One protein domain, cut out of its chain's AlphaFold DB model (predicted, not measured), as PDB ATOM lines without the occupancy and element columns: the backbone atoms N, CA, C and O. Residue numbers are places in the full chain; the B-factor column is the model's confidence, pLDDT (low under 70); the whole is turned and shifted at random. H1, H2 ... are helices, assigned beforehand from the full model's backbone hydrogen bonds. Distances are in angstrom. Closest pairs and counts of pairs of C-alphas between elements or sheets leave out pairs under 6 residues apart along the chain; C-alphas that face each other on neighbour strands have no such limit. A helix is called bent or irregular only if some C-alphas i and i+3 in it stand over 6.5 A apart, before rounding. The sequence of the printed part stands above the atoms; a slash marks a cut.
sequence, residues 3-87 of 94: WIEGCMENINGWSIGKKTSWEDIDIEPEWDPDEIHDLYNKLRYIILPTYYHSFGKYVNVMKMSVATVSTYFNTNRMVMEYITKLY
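Overview. This is residues 3 to 87 of the 94 residues of the protein "Alpha-glucan family phosphorylase" of Hydrogenobaculum sp (UniProt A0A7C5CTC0). Two long helices, H2 and H3, meet at their ends as a V, and the stretch of residues 7 to 20 runs inside that V, with the short helix H1 near H3. H4 follows H3 and sticks out as a free arm, while residues 21 to 31 make a free loop before H2. The printed part has 85 residues with four named helices, H1, H2, H3 and H4 in chain order, no named strand, and the class all helix. The whole is loose, with a radius of gyration of the C-alphas of 16.7 A, and flat, spanning 50 by 38 by 12 A.

Along the chain. H2, the longest helix, covers residues 33 to 53 and measures 28.4 A, from C-alpha 33 at (46.379, -20.003, 9.040). It has a kink of 26 degrees near residue 42 and is only just irregular, with C-alphas 45 and 48 6.9 A apart. H3, residues 55 to 72, measures 26.2 A. H4, residues 75 to 87, measures 16.4 A and ends at C-alpha 87 (34.446, 19.104, -9.469). H1 is residues 3 to 6, 5.1 A long.

Arrangement. H2 and H3 touch only at the corner, by residues 50 to 51 and 57 to 58; their closest C-alphas, of Tyr 51 and Tyr 58, are 5.6 A apart. They run opposite ways at a steep tilt of 61 degrees. H1 and H3 are close but not clearly touching, the C-alphas of Gly 6 and Val 69 being closest at 6.7 A. H3 and H4 meet only through their link. H1 is apart from H2 and H4, and H2 is apart from H4. Every O i to N i+4 pair is within hydrogen-bond range in H4, 14 of 17 in H2 and 12 of 14 in H3; H1 is too short for such a pair.

Size, cuts and confidence. The C-alphas farthest apart, of His 53 and Tyr 87, are 51.5 A apart. The printed part has no cut. The link from H1 to H2 is long, 26 residues; the other two are tight. Residues 21 to 31 have pLDDT under 70.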
ATOM      1  N   TRP A   3      34.863  -5.107   1.005       89.81
ATOM      2  CA  TRP A   3      33.995  -5.805   1.960       89.81
ATOM      3  C   TRP A   3      34.182  -5.337   3.413       89.81
ATOM      4  O   TRP A   3      33.225  -5.354   4.179       89.81
ATOM      5  N   ILE A   4      35.366  -4.828   3.777       88.19
ATOM      6  CA  ILE A   4      35.633  -4.238   5.103       88.19
ATOM      7  C   ILE A   4      34.751  -3.014   5.409       88.19
ATOM      8  O   ILE A   4      34.496  -2.715   6.573       88.19
ATOM      9  N   GLU A   5      34.279  -2.315   4.374       89.75
ATOM     10  CA  GLU A   5      33.437  -1.121   4.492       89.75
ATOM     11  C   GLU A   5      31.947  -1.478   4.550       89.75
ATOM     12  O   GLU A   5      31.163  -0.770   5.176       89.75
ATOM     13  N   GLY A   6      31.549  -2.555   3.864       92.00
ATOM     14  CA  GLY A   6      30.144  -2.929   3.675       92.00
ATOM     15  C   GLY A   6      29.648  -4.071   4.561       92.00
ATOM     16  O   GLY A   6      28.434  -4.224   4.718       92.00
ATOM     17  N   CYS A   7      30.546  -4.882   5.125       94.38
ATOM     18  CA  CYS A   7      30.162  -6.033   5.931       94.38
ATOM     19  C   CYS A   7      29.560  -5.595   7.271       94.38
ATOM     20  O   CYS A   7      30.192  -4.912   8.077       94.38
ATOM     21  N   MET A   8      28.347  -6.068   7.530       95.06
ATOM     22  CA  MET A   8      27.702  -6.061   8.832       95.06
ATOM     23  C   MET A   8      27.521  -7.514   9.260       95.06
ATOM     24  O   MET A   8      26.619  -8.211   8.785       95.06
ATOM     25  N   GLU A   9      28.415  -7.958  10.142       95.00
ATOM     26  CA  GLU A   9      28.553  -9.355  10.555       95.00
ATOM     27  C   GLU A   9      27.214  -9.953  11.016       95.00
ATOM     28  O   GLU A   9      26.515  -9.372  11.848       95.00
ATOM     29  N   ASN A  10      26.852 -11.121  10.472       95.12
ATOM     30  CA  ASN A  10      25.581 -11.828  10.705       95.12
ATOM     31  C   ASN A  10      24.304 -11.080  10.273       95.12
ATOM     32  O   ASN A  10      23.205 -11.617  10.435       95.12
ATOM     33  N   ILE A  11      24.420  -9.873   9.716       96.94
ATOM     34  CA  ILE A  11      23.288  -9.087   9.219       96.94
ATOM     35  C   ILE A  11      23.200  -9.229   7.707       96.94
ATOM     36  O   ILE A  11      22.183  -9.700   7.209       96.94
ATOM     37  N   ASN A  12      24.247  -8.841   6.979       96.94
ATOM     38  CA  ASN A  12      24.254  -8.814   5.512       96.94
ATOM     39  C   ASN A  12      25.312  -9.741   4.882       96.94
ATOM     40  O   ASN A  12      25.418  -9.815   3.655       96.94
ATOM     41  N   GLY A  13      26.057 -10.456   5.728       96.88
ATOM     42  CA  GLY A  13      27.064 -11.442   5.365       96.88
ATOM     43  C   GLY A  13      28.034 -11.698   6.520       96.88
ATOM     44  O   GLY A  13      27.713 -11.435   7.682       96.88
ATOM     45  N   TRP A  14      29.207 -12.225   6.177       96.06
ATOM     46  CA  TRP A  14      30.277 -12.567   7.113       96.06
ATOM     47  C   TRP A  14      31.615 -12.122   6.532       96.06
ATOM     48  O   TRP A  14      31.869 -12.335   5.341       96.06
ATOM     49  N   SER A  15      32.469 -11.495   7.334       93.44
ATOM     50  CA  SER A  15      33.871 -11.304   6.951       93.44
ATOM     51  C   SER A  15      34.645 -12.607   7.156       93.44
ATOM     52  O   SER A  15      34.203 -13.476   7.903       93.44
ATOM     53  N   ILE A  16      35.791 -12.765   6.504       89.88
ATOM     54  CA  ILE A  16      36.731 -13.861   6.768       89.88
ATOM     55  C   ILE A  16      38.060 -13.209   7.119       89.88
ATOM     56  O   ILE A  16      38.437 -12.235   6.468       89.88
ATOM     57  N   GLY A  17      38.725 -13.732   8.141       85.12
ATOM     58  CA  GLY A  17      40.029 -13.242   8.557       85.12
ATOM     59  C   GLY A  17      39.979 -12.055   9.507       85.12
ATOM     60  O   GLY A  17      38.916 -11.564   9.912       85.12
ATOM     61  N   LYS A  18      41.174 -11.605   9.894       77.44
ATOM     62  CA  LYS A  18      41.348 -10.441  10.763       77.44
ATOM     63  C   LYS A  18      41.017  -9.161  10.003       77.44
ATOM     64  O   LYS A  18      41.141  -9.068   8.785       77.44
ATOM     65  N   LYS A  19      40.612  -8.134  10.748       72.12
ATOM     66  CA  LYS A  19      40.457  -6.794  10.190       72.12
ATOM     67  C   LYS A  19      41.849  -6.217   9.933       72.12
ATOM     68  O   LYS A  19      42.494  -5.765  10.871       72.12
ATOM     69  N   THR A  20      42.280  -6.258   8.679       71.31
ATOM     70  CA  THR A  20      43.561  -5.718   8.204       71.31
ATOM     71  C   THR A  20      43.612  -4.209   8.463       71.31
ATOM     72  O   THR A  20      42.662  -3.496   8.105       71.31
ATOM     73  N   SER A  21      44.666  -3.716   9.118       69.50
ATOM     74  CA  SER A  21      44.908  -2.276   9.252       69.50
ATOM     75  C   SER A  21      45.640  -1.742   8.014       69.50
ATOM     76  O   SER A  21      46.089  -2.500   7.156       69.50
ATOM     77  N   TRP A  22      45.764  -0.414   7.903       66.88
ATOM     78  CA  TRP A  22      46.571   0.199   6.843       66.88
ATOM     79  C   TRP A  22      48.060  -0.158   6.953       66.88
ATOM     80  O   TRP A  22      48.772  -0.069   5.957       66.88
ATOM     81  N   GLU A  23      48.521  -0.568   8.137       68.94
ATOM     82  CA  GLU A  23      49.906  -0.983   8.380       68.94
ATOM     83  C   GLU A  23      50.200  -2.401   7.864       68.94
ATOM     84  O   GLU A  23      51.357  -2.741   7.644       68.94
ATOM     85  N   ASP A  24      49.161  -3.204   7.618       66.00
ATOM     86  CA  ASP A  24      49.277  -4.614   7.232       66.00
ATOM     87  C   ASP A  24      49.235  -4.827   5.699       66.00
ATOM     88  O   ASP A  24      49.274  -5.961   5.225       66.00
ATOM     89  N   ILE A  25      49.122  -3.752   4.902       62.75
ATOM     90  CA  ILE A  25      48.834  -3.809   3.451       62.75
ATOM     91  C   ILE A  25      50.006  -4.353   2.615       62.75
ATOM     92  O   ILE A  25      49.769  -4.943   1.561       62.75
ATOM     93  N   ASP A  26      51.246  -4.176   3.077       58.50
ATOM     94  CA  ASP A  26      52.461  -4.574   2.345       58.50
ATOM     95  C   ASP A  26      52.940  -6.002   2.673       58.50
ATOM     96  O   ASP A  26      53.974  -6.446   2.169       58.50
ATOM     97  N   ILE A  27      52.208  -6.738   3.514       62.22
ATOM     98  CA  ILE A  27      52.498  -8.146   3.781       62.22
ATOM     99  C   ILE A  27      51.869  -8.946   2.637       62.22
ATOM    100  O   ILE A  27      50.649  -8.930   2.464       62.22
ATOM    101  N   GLU A  28      52.693  -9.612   1.818       56.72
ATOM    102  CA  GLU A  28      52.171 -10.532   0.802       56.72
ATOM    103  C   GLU A  28      51.188 -11.515   1.454       56.72
ATOM    104  O   GLU A  28      51.429 -11.940   2.587       56.72
ATOM    105  N   PRO A  29      50.096 -11.897   0.764       60.09
ATOM    106  CA  PRO A  29      49.136 -12.857   1.280       60.09
ATOM    107  C   PRO A  29      49.771 -14.249   1.244       60.09
ATOM    108  O   PRO A  29      49.454 -15.096   0.406       60.09
ATOM    109  N   GLU A  30      50.705 -14.489   2.155       61.47
ATOM    110  CA  GLU A  30      51.012 -15.830   2.598       61.47
ATOM    111  C   GLU A  30      49.707 -16.414   3.152       61.47
ATOM    112  O   GLU A  30      48.869 -15.690   3.693       61.47
ATOM    113  N   TRP A  31      49.483 -17.712   2.949       64.81
ATOM    114  CA  TRP A  31      48.334 -18.404   3.525       64.81
ATOM    115  C   TRP A  31      48.280 -18.133   5.030       64.81
ATOM    116  O   TRP A  31      49.030 -18.757   5.776       64.81
ATOM    117  N   ASP A  32      47.403 -17.228   5.470       77.12
ATOM    118  CA  ASP A  32      47.237 -16.922   6.886       77.12
ATOM    119  C   ASP A  32      46.440 -18.074   7.523       77.12
ATOM    120  O   ASP A  32      45.245 -18.251   7.232       77.12
ATOM    121  N   PRO A  33      47.067 -18.902   8.380       84.06
ATOM    122  CA  PRO A  33      46.379 -20.003   9.040       84.06
ATOM    123  C   PRO A  33      45.180 -19.520   9.865       84.06
ATOM    124  O   PRO A  33      44.215 -20.274  10.030       84.06
ATOM    125  N   ASP A  34      45.209 -18.272  10.339       84.31
ATOM    126  CA  ASP A  34      44.115 -17.676  11.099       84.31
ATOM    127  C   ASP A  34      42.906 -17.365  10.204       84.31
ATOM    128  O   ASP A  34      41.769 -17.576  10.635       84.31
ATOM    129  N   GLU A  35      43.108 -16.950   8.946       87.88
ATOM    130  CA  GLU A  35      42.011 -16.767   7.981       87.88
ATOM    131  C   GLU A  35      41.321 -18.091   7.655       87.88
ATOM    132  O   GLU A  35      40.088 -18.177   7.632       87.88
ATOM    133  N   ILE A  36      42.110 -19.148   7.453       90.56
ATOM    134  CA  ILE A  36      41.593 -20.497   7.204       90.56
ATOM    135  C   ILE A  36      40.810 -20.991   8.423       90.56
ATOM    136  O   ILE A  36      39.711 -21.541   8.282       90.56
ATOM    137  N   HIS A  37      41.353 -20.794   9.624       92.88
ATOM    138  CA  HIS A  37      40.686 -21.181  10.860       92.88
ATOM    139  C   HIS A  37      39.357 -20.435  11.045       92.88
ATOM    140  O   HIS A  37      38.337 -21.065  11.345       92.88
ATOM    141  N   ASP A  38      39.339 -19.122  10.811       93.94
ATOM    142  CA  ASP A  38      38.129 -18.301  10.883       93.94
ATOM    143  C   ASP A  38      37.079 -18.740   9.854       93.94
ATOM    144  O   ASP A  38      35.914 -18.946  10.209       93.94
ATOM    145  N   LEU A  39      37.491 -18.999   8.609       94.62
ATOM    146  CA  LEU A  39      36.610 -19.523   7.565       94.62
ATOM    147  C   LEU A  39      35.940 -20.834   7.998       94.62
ATOM    148  O   LEU A  39      34.711 -20.950   7.950       94.62
ATOM    149  N   TYR A  40      36.724 -21.823   8.439       96.38
ATOM    150  CA  TYR A  40      36.176 -23.116   8.853       96.38
ATOM    151  C   TYR A  40      35.274 -22.996  10.080       96.38
ATOM    152  O   TYR A  40      34.230 -23.652  10.129       96.38
ATOM    153  N   ASN A  41      35.627 -22.151  11.048       96.81
ATOM    154  CA  ASN A  41      34.794 -21.916  12.223       96.81
ATOM    155  C   ASN A  41      33.463 -21.264  11.848       96.81
ATOM    156  O   ASN A  41      32.407 -21.746  12.267       96.81
ATOM    157  N   LYS A  42      33.482 -20.213  11.023       97.12
ATOM    158  CA  LYS A  42      32.262 -19.541  10.559       97.12
ATOM    159  C   LYS A  42      31.392 -20.482   9.746       97.12
ATOM    160  O   LYS A  42      30.190 -20.560   9.999       97.12
ATOM    161  N   LEU A  43      31.974 -21.267   8.842       97.81
ATOM    162  CA  LEU A  43      31.228 -22.286   8.107       97.81
ATOM    163  C   LEU A  43      30.580 -23.295   9.056       97.81
ATOM    164  O   LEU A  43      29.365 -23.489   9.007       97.81
ATOM    165  N   ARG A  44      31.368 -23.904   9.944       98.19
ATOM    166  CA  ARG A  44      30.915 -24.997  10.809       98.19
ATOM    167  C   ARG A  44      29.883 -24.561  11.843       98.19
ATOM    168  O   ARG A  44      28.924 -25.293  12.070       98.19
ATOM    169  N   TYR A  45      30.090 -23.417  12.486       97.88
ATOM    170  CA  TYR A  45      29.320 -23.030  13.669       97.88
ATOM    171  C   TYR A  45      28.272 -21.952  13.397       97.88
ATOM    172  O   TYR A  45      27.348 -21.808  14.194       97.88
ATOM    173  N   ILE A  46      28.369 -21.228  12.277       97.62
ATOM    174  CA  ILE A  46      27.472 -20.108  11.972       97.62
ATOM    175  C   ILE A  46      26.715 -20.357  10.668       97.62
ATOM    176  O   ILE A  46      25.492 -20.502  10.683       97.62
ATOM    177  N   ILE A  47      27.421 -20.442   9.542       97.88
ATOM    178  CA  ILE A  47      26.821 -20.400   8.203       97.88
ATOM    179  C   ILE A  47      26.063 -21.695   7.900       97.88
ATOM    180  O   ILE A  47      24.873 -21.633   7.579       97.88
ATOM    181  N   LEU A  48      26.700 -22.865   8.032       98.31
ATOM    182  CA  LEU A  48      26.053 -24.148   7.727       98.31
ATOM    183  C   LEU A  48      24.875 -24.439   8.671       98.31
ATOM    184  O   LEU A  48      23.805 -24.778   8.160       98.31
ATOM    185  N   PRO A  49      24.976 -24.250  10.003       98.44
ATOM    186  CA  PRO A  49      23.819 -24.413  10.880       98.44
ATOM    187  C   PRO A  49      22.686 -23.438  10.548       98.44
ATOM    188  O   PRO A  49      21.521 -23.834  10.534       98.44
ATOM    189  N   THR A  50      23.007 -22.179  10.225       98.06
ATOM    190  CA  THR A  50      21.992 -21.192   9.822       98.06
ATOM    191  C   THR A  50      21.289 -21.621   8.538       98.06
ATOM    192  O   THR A  50      20.066 -21.536   8.458       98.06
ATOM    193  N   TYR A  51      22.033 -22.129   7.557       98.19
ATOM    194  CA  TYR A  51      21.477 -22.617   6.300       98.19
ATOM    195  C   TYR A  51      20.587 -23.857   6.497       98.19
ATOM    196  O   TYR A  51      19.421 -23.840   6.102       98.19
ATOM    197  N   TYR A  52      21.101 -24.907   7.148       98.44
ATOM    198  CA  TYR A  52      20.409 -26.199   7.250       98.44
ATOM    199  C   TYR A  52      19.314 -26.243   8.322       98.44
ATOM    200  O   TYR A  52      18.330 -26.961   8.155       98.44
ATOM    201  N   HIS A  53      19.456 -25.494   9.419       98.38
ATOM    202  CA  HIS A  53      18.541 -25.575  10.568       98.38
ATOM    203  C   HIS A  53      17.737 -24.296  10.808       98.38
ATOM    204  O   HIS A  53      16.848 -24.272  11.658       98.38
ATOM    205  N   SER A  54      18.037 -23.201  10.110       97.62
ATOM    206  CA  SER A  54      17.366 -21.912  10.309       97.62
ATOM    207  C   SER A  54      17.252 -21.129   9.005       97.62
ATOM    208  O   SER A  54      17.540 -19.933   8.960       97.62
ATOM    209  N   PHE A  55      16.791 -21.787   7.939       97.69
ATOM    210  CA  PHE A  55      16.777 -21.216   6.591       97.69
ATOM    211  C   PHE A  55      16.081 -19.844   6.502       97.69
ATOM    212  O   PHE A  55      16.528 -18.973   5.765       97.69
ATOM    213  N   GLY A  56      15.048 -19.583   7.313       98.44
ATOM    214  CA  GLY A  56      14.427 -18.253   7.401       98.44
ATOM    215  C   GLY A  56      15.401 -17.140   7.821       98.44
ATOM    216  O   GLY A  56      15.358 -16.043   7.264       98.44
ATOM    217  N   LYS A  57      16.332 -17.425   8.743       98.06
ATOM    218  CA  LYS A  57      17.422 -16.501   9.102       98.06
ATOM    219  C   LYS A  57      18.405 -16.334   7.947       98.06
ATOM    220  O   LYS A  57      18.804 -15.211   7.666       98.06
ATOM    221  N   TYR A  58      18.735 -17.414   7.238       98.31
ATOM    222  CA  TYR A  58      19.592 -17.344   6.050       98.31
ATOM    223  C   TYR A  58      18.972 -16.455   4.956       98.31
ATOM    224  O   TYR A  58      19.633 -15.577   4.405       98.31
ATOM    225  N   VAL A  59      17.663 -16.593   4.710       98.44
ATOM    226  CA  VAL A  59      16.897 -15.709   3.814       98.44
ATOM    227  C   VAL A  59      16.925 -14.262   4.284       98.44
ATOM    228  O   VAL A  59      17.039 -13.360   3.452       98.44
ATOM    229  N   ASN A  60      16.850 -14.014   5.591       98.56
ATOM    230  CA  ASN A  60      16.989 -12.661   6.114       98.56
ATOM    231  C   ASN A  60      18.370 -12.072   5.792       98.56
ATOM    232  O   ASN A  60      18.428 -10.951   5.297       98.56
ATOM    233  N   VAL A  61      19.453 -12.839   5.970       98.25
ATOM    234  CA  VAL A  61      20.808 -12.400   5.591       98.25
ATOM    235  C   VAL A  61      20.880 -12.064   4.100       98.25
ATOM    236  O   VAL A  61      21.370 -10.995   3.739       98.25
ATOM    237  N   MET A  62      20.312 -12.905   3.227       97.88
ATOM    238  CA  MET A  62      20.252 -12.625   1.782       97.88
ATOM    239  C   MET A  62      19.511 -11.315   1.473       97.88
ATOM    240  O   MET A  62      20.000 -10.484   0.707       97.88
ATOM    241  N   LYS A  63      18.345 -11.093   2.093       98.31
ATOM    242  CA  LYS A  63      17.560  -9.860   1.910       98.31
ATOM    243  C   LYS A  63      18.309  -8.626   2.406       98.31
ATOM    244  O   LYS A  63      18.305  -7.603   1.725       98.31
ATOM    245  N   MET A  64      18.961  -8.723   3.562       98.25
ATOM    246  CA  MET A  64      19.766  -7.637   4.115       98.25
ATOM    247  C   MET A  64      20.998  -7.349   3.256       98.25
ATOM    248  O   MET A  64      21.330  -6.181   3.076       98.25
ATOM    249  N   SER A  65      21.629  -8.368   2.666       97.19
ATOM    250  CA  SER A  65      22.708  -8.197   1.684       97.19
ATOM    251  C   SER A  65      22.273  -7.282   0.541       97.19
ATOM    252  O   SER A  65      22.880  -6.236   0.315       97.19
ATOM    253  N   VAL A  66      21.128  -7.574  -0.082       96.69
ATOM    254  CA  VAL A  66      20.573  -6.717  -1.140       96.69
ATOM    255  C   VAL A  66      20.223  -5.323  -0.609       96.69
ATOM    256  O   VAL A  66      20.647  -4.329  -1.194       96.69
ATOM    257  N   ALA A  67      19.477  -5.229   0.494       97.06
ATOM    258  CA  ALA A  67      18.966  -3.959   1.014       97.06
ATOM    259  C   ALA A  67      20.074  -2.987   1.450       97.06
ATOM    260  O   ALA A  67      19.925  -1.774   1.319       97.06
ATOM    261  N   THR A  68      21.184  -3.503   1.968       96.06
ATOM    262  CA  THR A  68      22.251  -2.676   2.554       96.06
ATOM    263  C   THR A  68      23.361  -2.382   1.557       96.06
ATOM    264  O   THR A  68      23.857  -1.258   1.510       96.06
ATOM    265  N   VAL A  69      23.713  -3.345   0.698       95.19
ATOM    266  CA  VAL A  69      24.773  -3.134  -0.292       95.19
ATOM    267  C   VAL A  69      24.275  -2.235  -1.423       95.19
ATOM    268  O   VAL A  69      24.931  -1.252  -1.755       95.19
ATOM    269  N   SER A  70      23.094  -2.511  -1.989       91.44
ATOM    270  CA  SER A  70      22.606  -1.770  -3.167       91.44
ATOM    271  C   SER A  70      22.292  -0.296  -2.882       91.44
ATOM    272  O   SER A  70      22.457   0.564  -3.753       91.44
ATOM    273  N   THR A  71      21.876   0.018  -1.655       90.75
ATOM    274  CA  THR A  71      21.495   1.379  -1.257       90.75
ATOM    275  C   THR A  71      22.695   2.313  -1.158       90.75
ATOM    276  O   THR A  71      22.581   3.480  -1.534       90.75
ATOM    277  N   TYR A  72      23.852   1.812  -0.724       91.44
ATOM    278  CA  TYR A  72      25.056   2.626  -0.550       91.44
ATOM    279  C   TYR A  72      26.078   2.447  -1.682       91.44
ATOM    280  O   TYR A  72      26.599   3.425  -2.225       91.44
ATOM    281  N   PHE A  73      26.352   1.212  -2.094       93.38
ATOM    282  CA  PHE A  73      27.391   0.892  -3.073       93.38
ATOM    283  C   PHE A  73      26.839   0.904  -4.503       93.38
ATOM    284  O   PHE A  73      26.884  -0.092  -5.220       93.38
ATOM    285  N   ASN A  74      26.307   2.053  -4.927       93.69
ATOM    286  CA  ASN A  74      25.857   2.271  -6.301       93.69
ATOM    287  C   ASN A  74      26.616   3.417  -6.987       93.69
ATOM    288  O   ASN A  74      27.112   4.354  -6.354       93.69
ATOM    289  N   THR A  75      26.695   3.329  -8.316       95.94
ATOM    290  CA  THR A  75      27.433   4.278  -9.160       95.94
ATOM    291  C   THR A  75      26.792   5.658  -9.185       95.94
ATOM    292  O   THR A  75      27.518   6.643  -9.254       95.94
ATOM    293  N   ASN A  76      25.464   5.755  -9.053       96.44
ATOM    294  CA  ASN A  76      24.765   7.042  -8.986       96.44
ATOM    295  C   ASN A  76      25.261   7.876  -7.797       96.44
ATOM    296  O   ASN A  76      25.652   9.028  -7.977       96.44
ATOM    297  N   ARG A  77      25.322   7.282  -6.596       95.88
ATOM    298  CA  ARG A  77      25.890   7.930  -5.405       95.88
ATOM    299  C   ARG A  77      27.350   8.319  -5.642       95.88
ATOM    300  O   ARG A  77      27.711   9.460  -5.376       95.88
ATOM    301  N   MET A  78      28.169   7.397  -6.154       95.81
ATOM    302  CA  MET A  78      29.594   7.647  -6.407       95.81
ATOM    303  C   MET A  78      29.801   8.849  -7.336       95.81
ATOM    304  O   MET A  78      30.498   9.791  -6.968       95.81
ATOM    305  N   VAL A  79      29.139   8.870  -8.494       97.19
ATOM    306  CA  VAL A  79      29.272   9.960  -9.472       97.19
ATOM    307  C   VAL A  79      28.801  11.290  -8.878       97.19
ATOM    308  O   VAL A  79      29.491  12.300  -9.023       97.19
ATOM    309  N   MET A  80      27.681  11.296  -8.148       96.19
ATOM    310  CA  MET A  80      27.201  12.502  -7.466       96.19
ATOM    311  C   MET A  80      28.210  13.030  -6.442       96.19
ATOM    312  O   MET A  80      28.404  14.242  -6.342       96.19
ATOM    313  N   GLU A  81      28.893  12.153  -5.707       95.12
ATOM    314  CA  GLU A  81      29.942  12.572  -4.778       95.12
ATOM    315  C   GLU A  81      31.169  13.141  -5.485       95.12
ATOM    316  O   GLU A  81      31.691  14.159  -5.037       95.12
ATOM    317  N   TYR A  82      31.601  12.560  -6.605       96.00
ATOM    318  CA  TYR A  82      32.691  13.128  -7.403       96.00
ATOM    319  C   TYR A  82      32.341  14.532  -7.910       96.00
ATOM    320  O   TYR A  82      33.130  15.468  -7.754       96.00
ATOM    321  N   ILE A  83      31.137  14.707  -8.463       95.75
ATOM    322  CA  ILE A  83      30.663  16.005  -8.963       95.75
ATOM    323  C   ILE A  83      30.627  17.037  -7.835       95.75
ATOM    324  O   ILE A  83      31.209  18.112  -7.959       95.75
ATOM    325  N   THR A  84      29.974  16.716  -6.722       94.94
ATOM    326  CA  THR A  84      29.733  17.679  -5.638       94.94
ATOM    327  C   THR A  84      30.976  17.970  -4.802       94.94
ATOM    328  O   THR A  84      31.204  19.123  -4.439       94.94
ATOM    329  N   LYS A  85      31.794  16.956  -4.495       93.31
ATOM    330  CA  LYS A  85      32.920  17.091  -3.557       93.31
ATOM    331  C   LYS A  85      34.234  17.470  -4.233       93.31
ATOM    332  O   LYS A  85      35.083  18.042  -3.552       93.31
ATOM    333  N   LEU A  86      34.414  17.164  -5.519       91.75
ATOM    334  CA  LEU A  86      35.665  17.438  -6.237       91.75
ATOM    335  C   LEU A  86      35.469  18.486  -7.334       91.75
ATOM    336  O   LEU A  86      36.118  19.529  -7.298       91.75
ATOM    337  N   TYR A  87      34.558  18.249  -8.280       90.06
ATOM    338  CA  TYR A  87      34.446  19.104  -9.469       90.06
ATOM    339  C   TYR A  87      33.795  20.465  -9.179       90.06
ATOM    340  O   TYR A  87      34.371  21.510  -9.481       90.06
TER     341      TYR A  87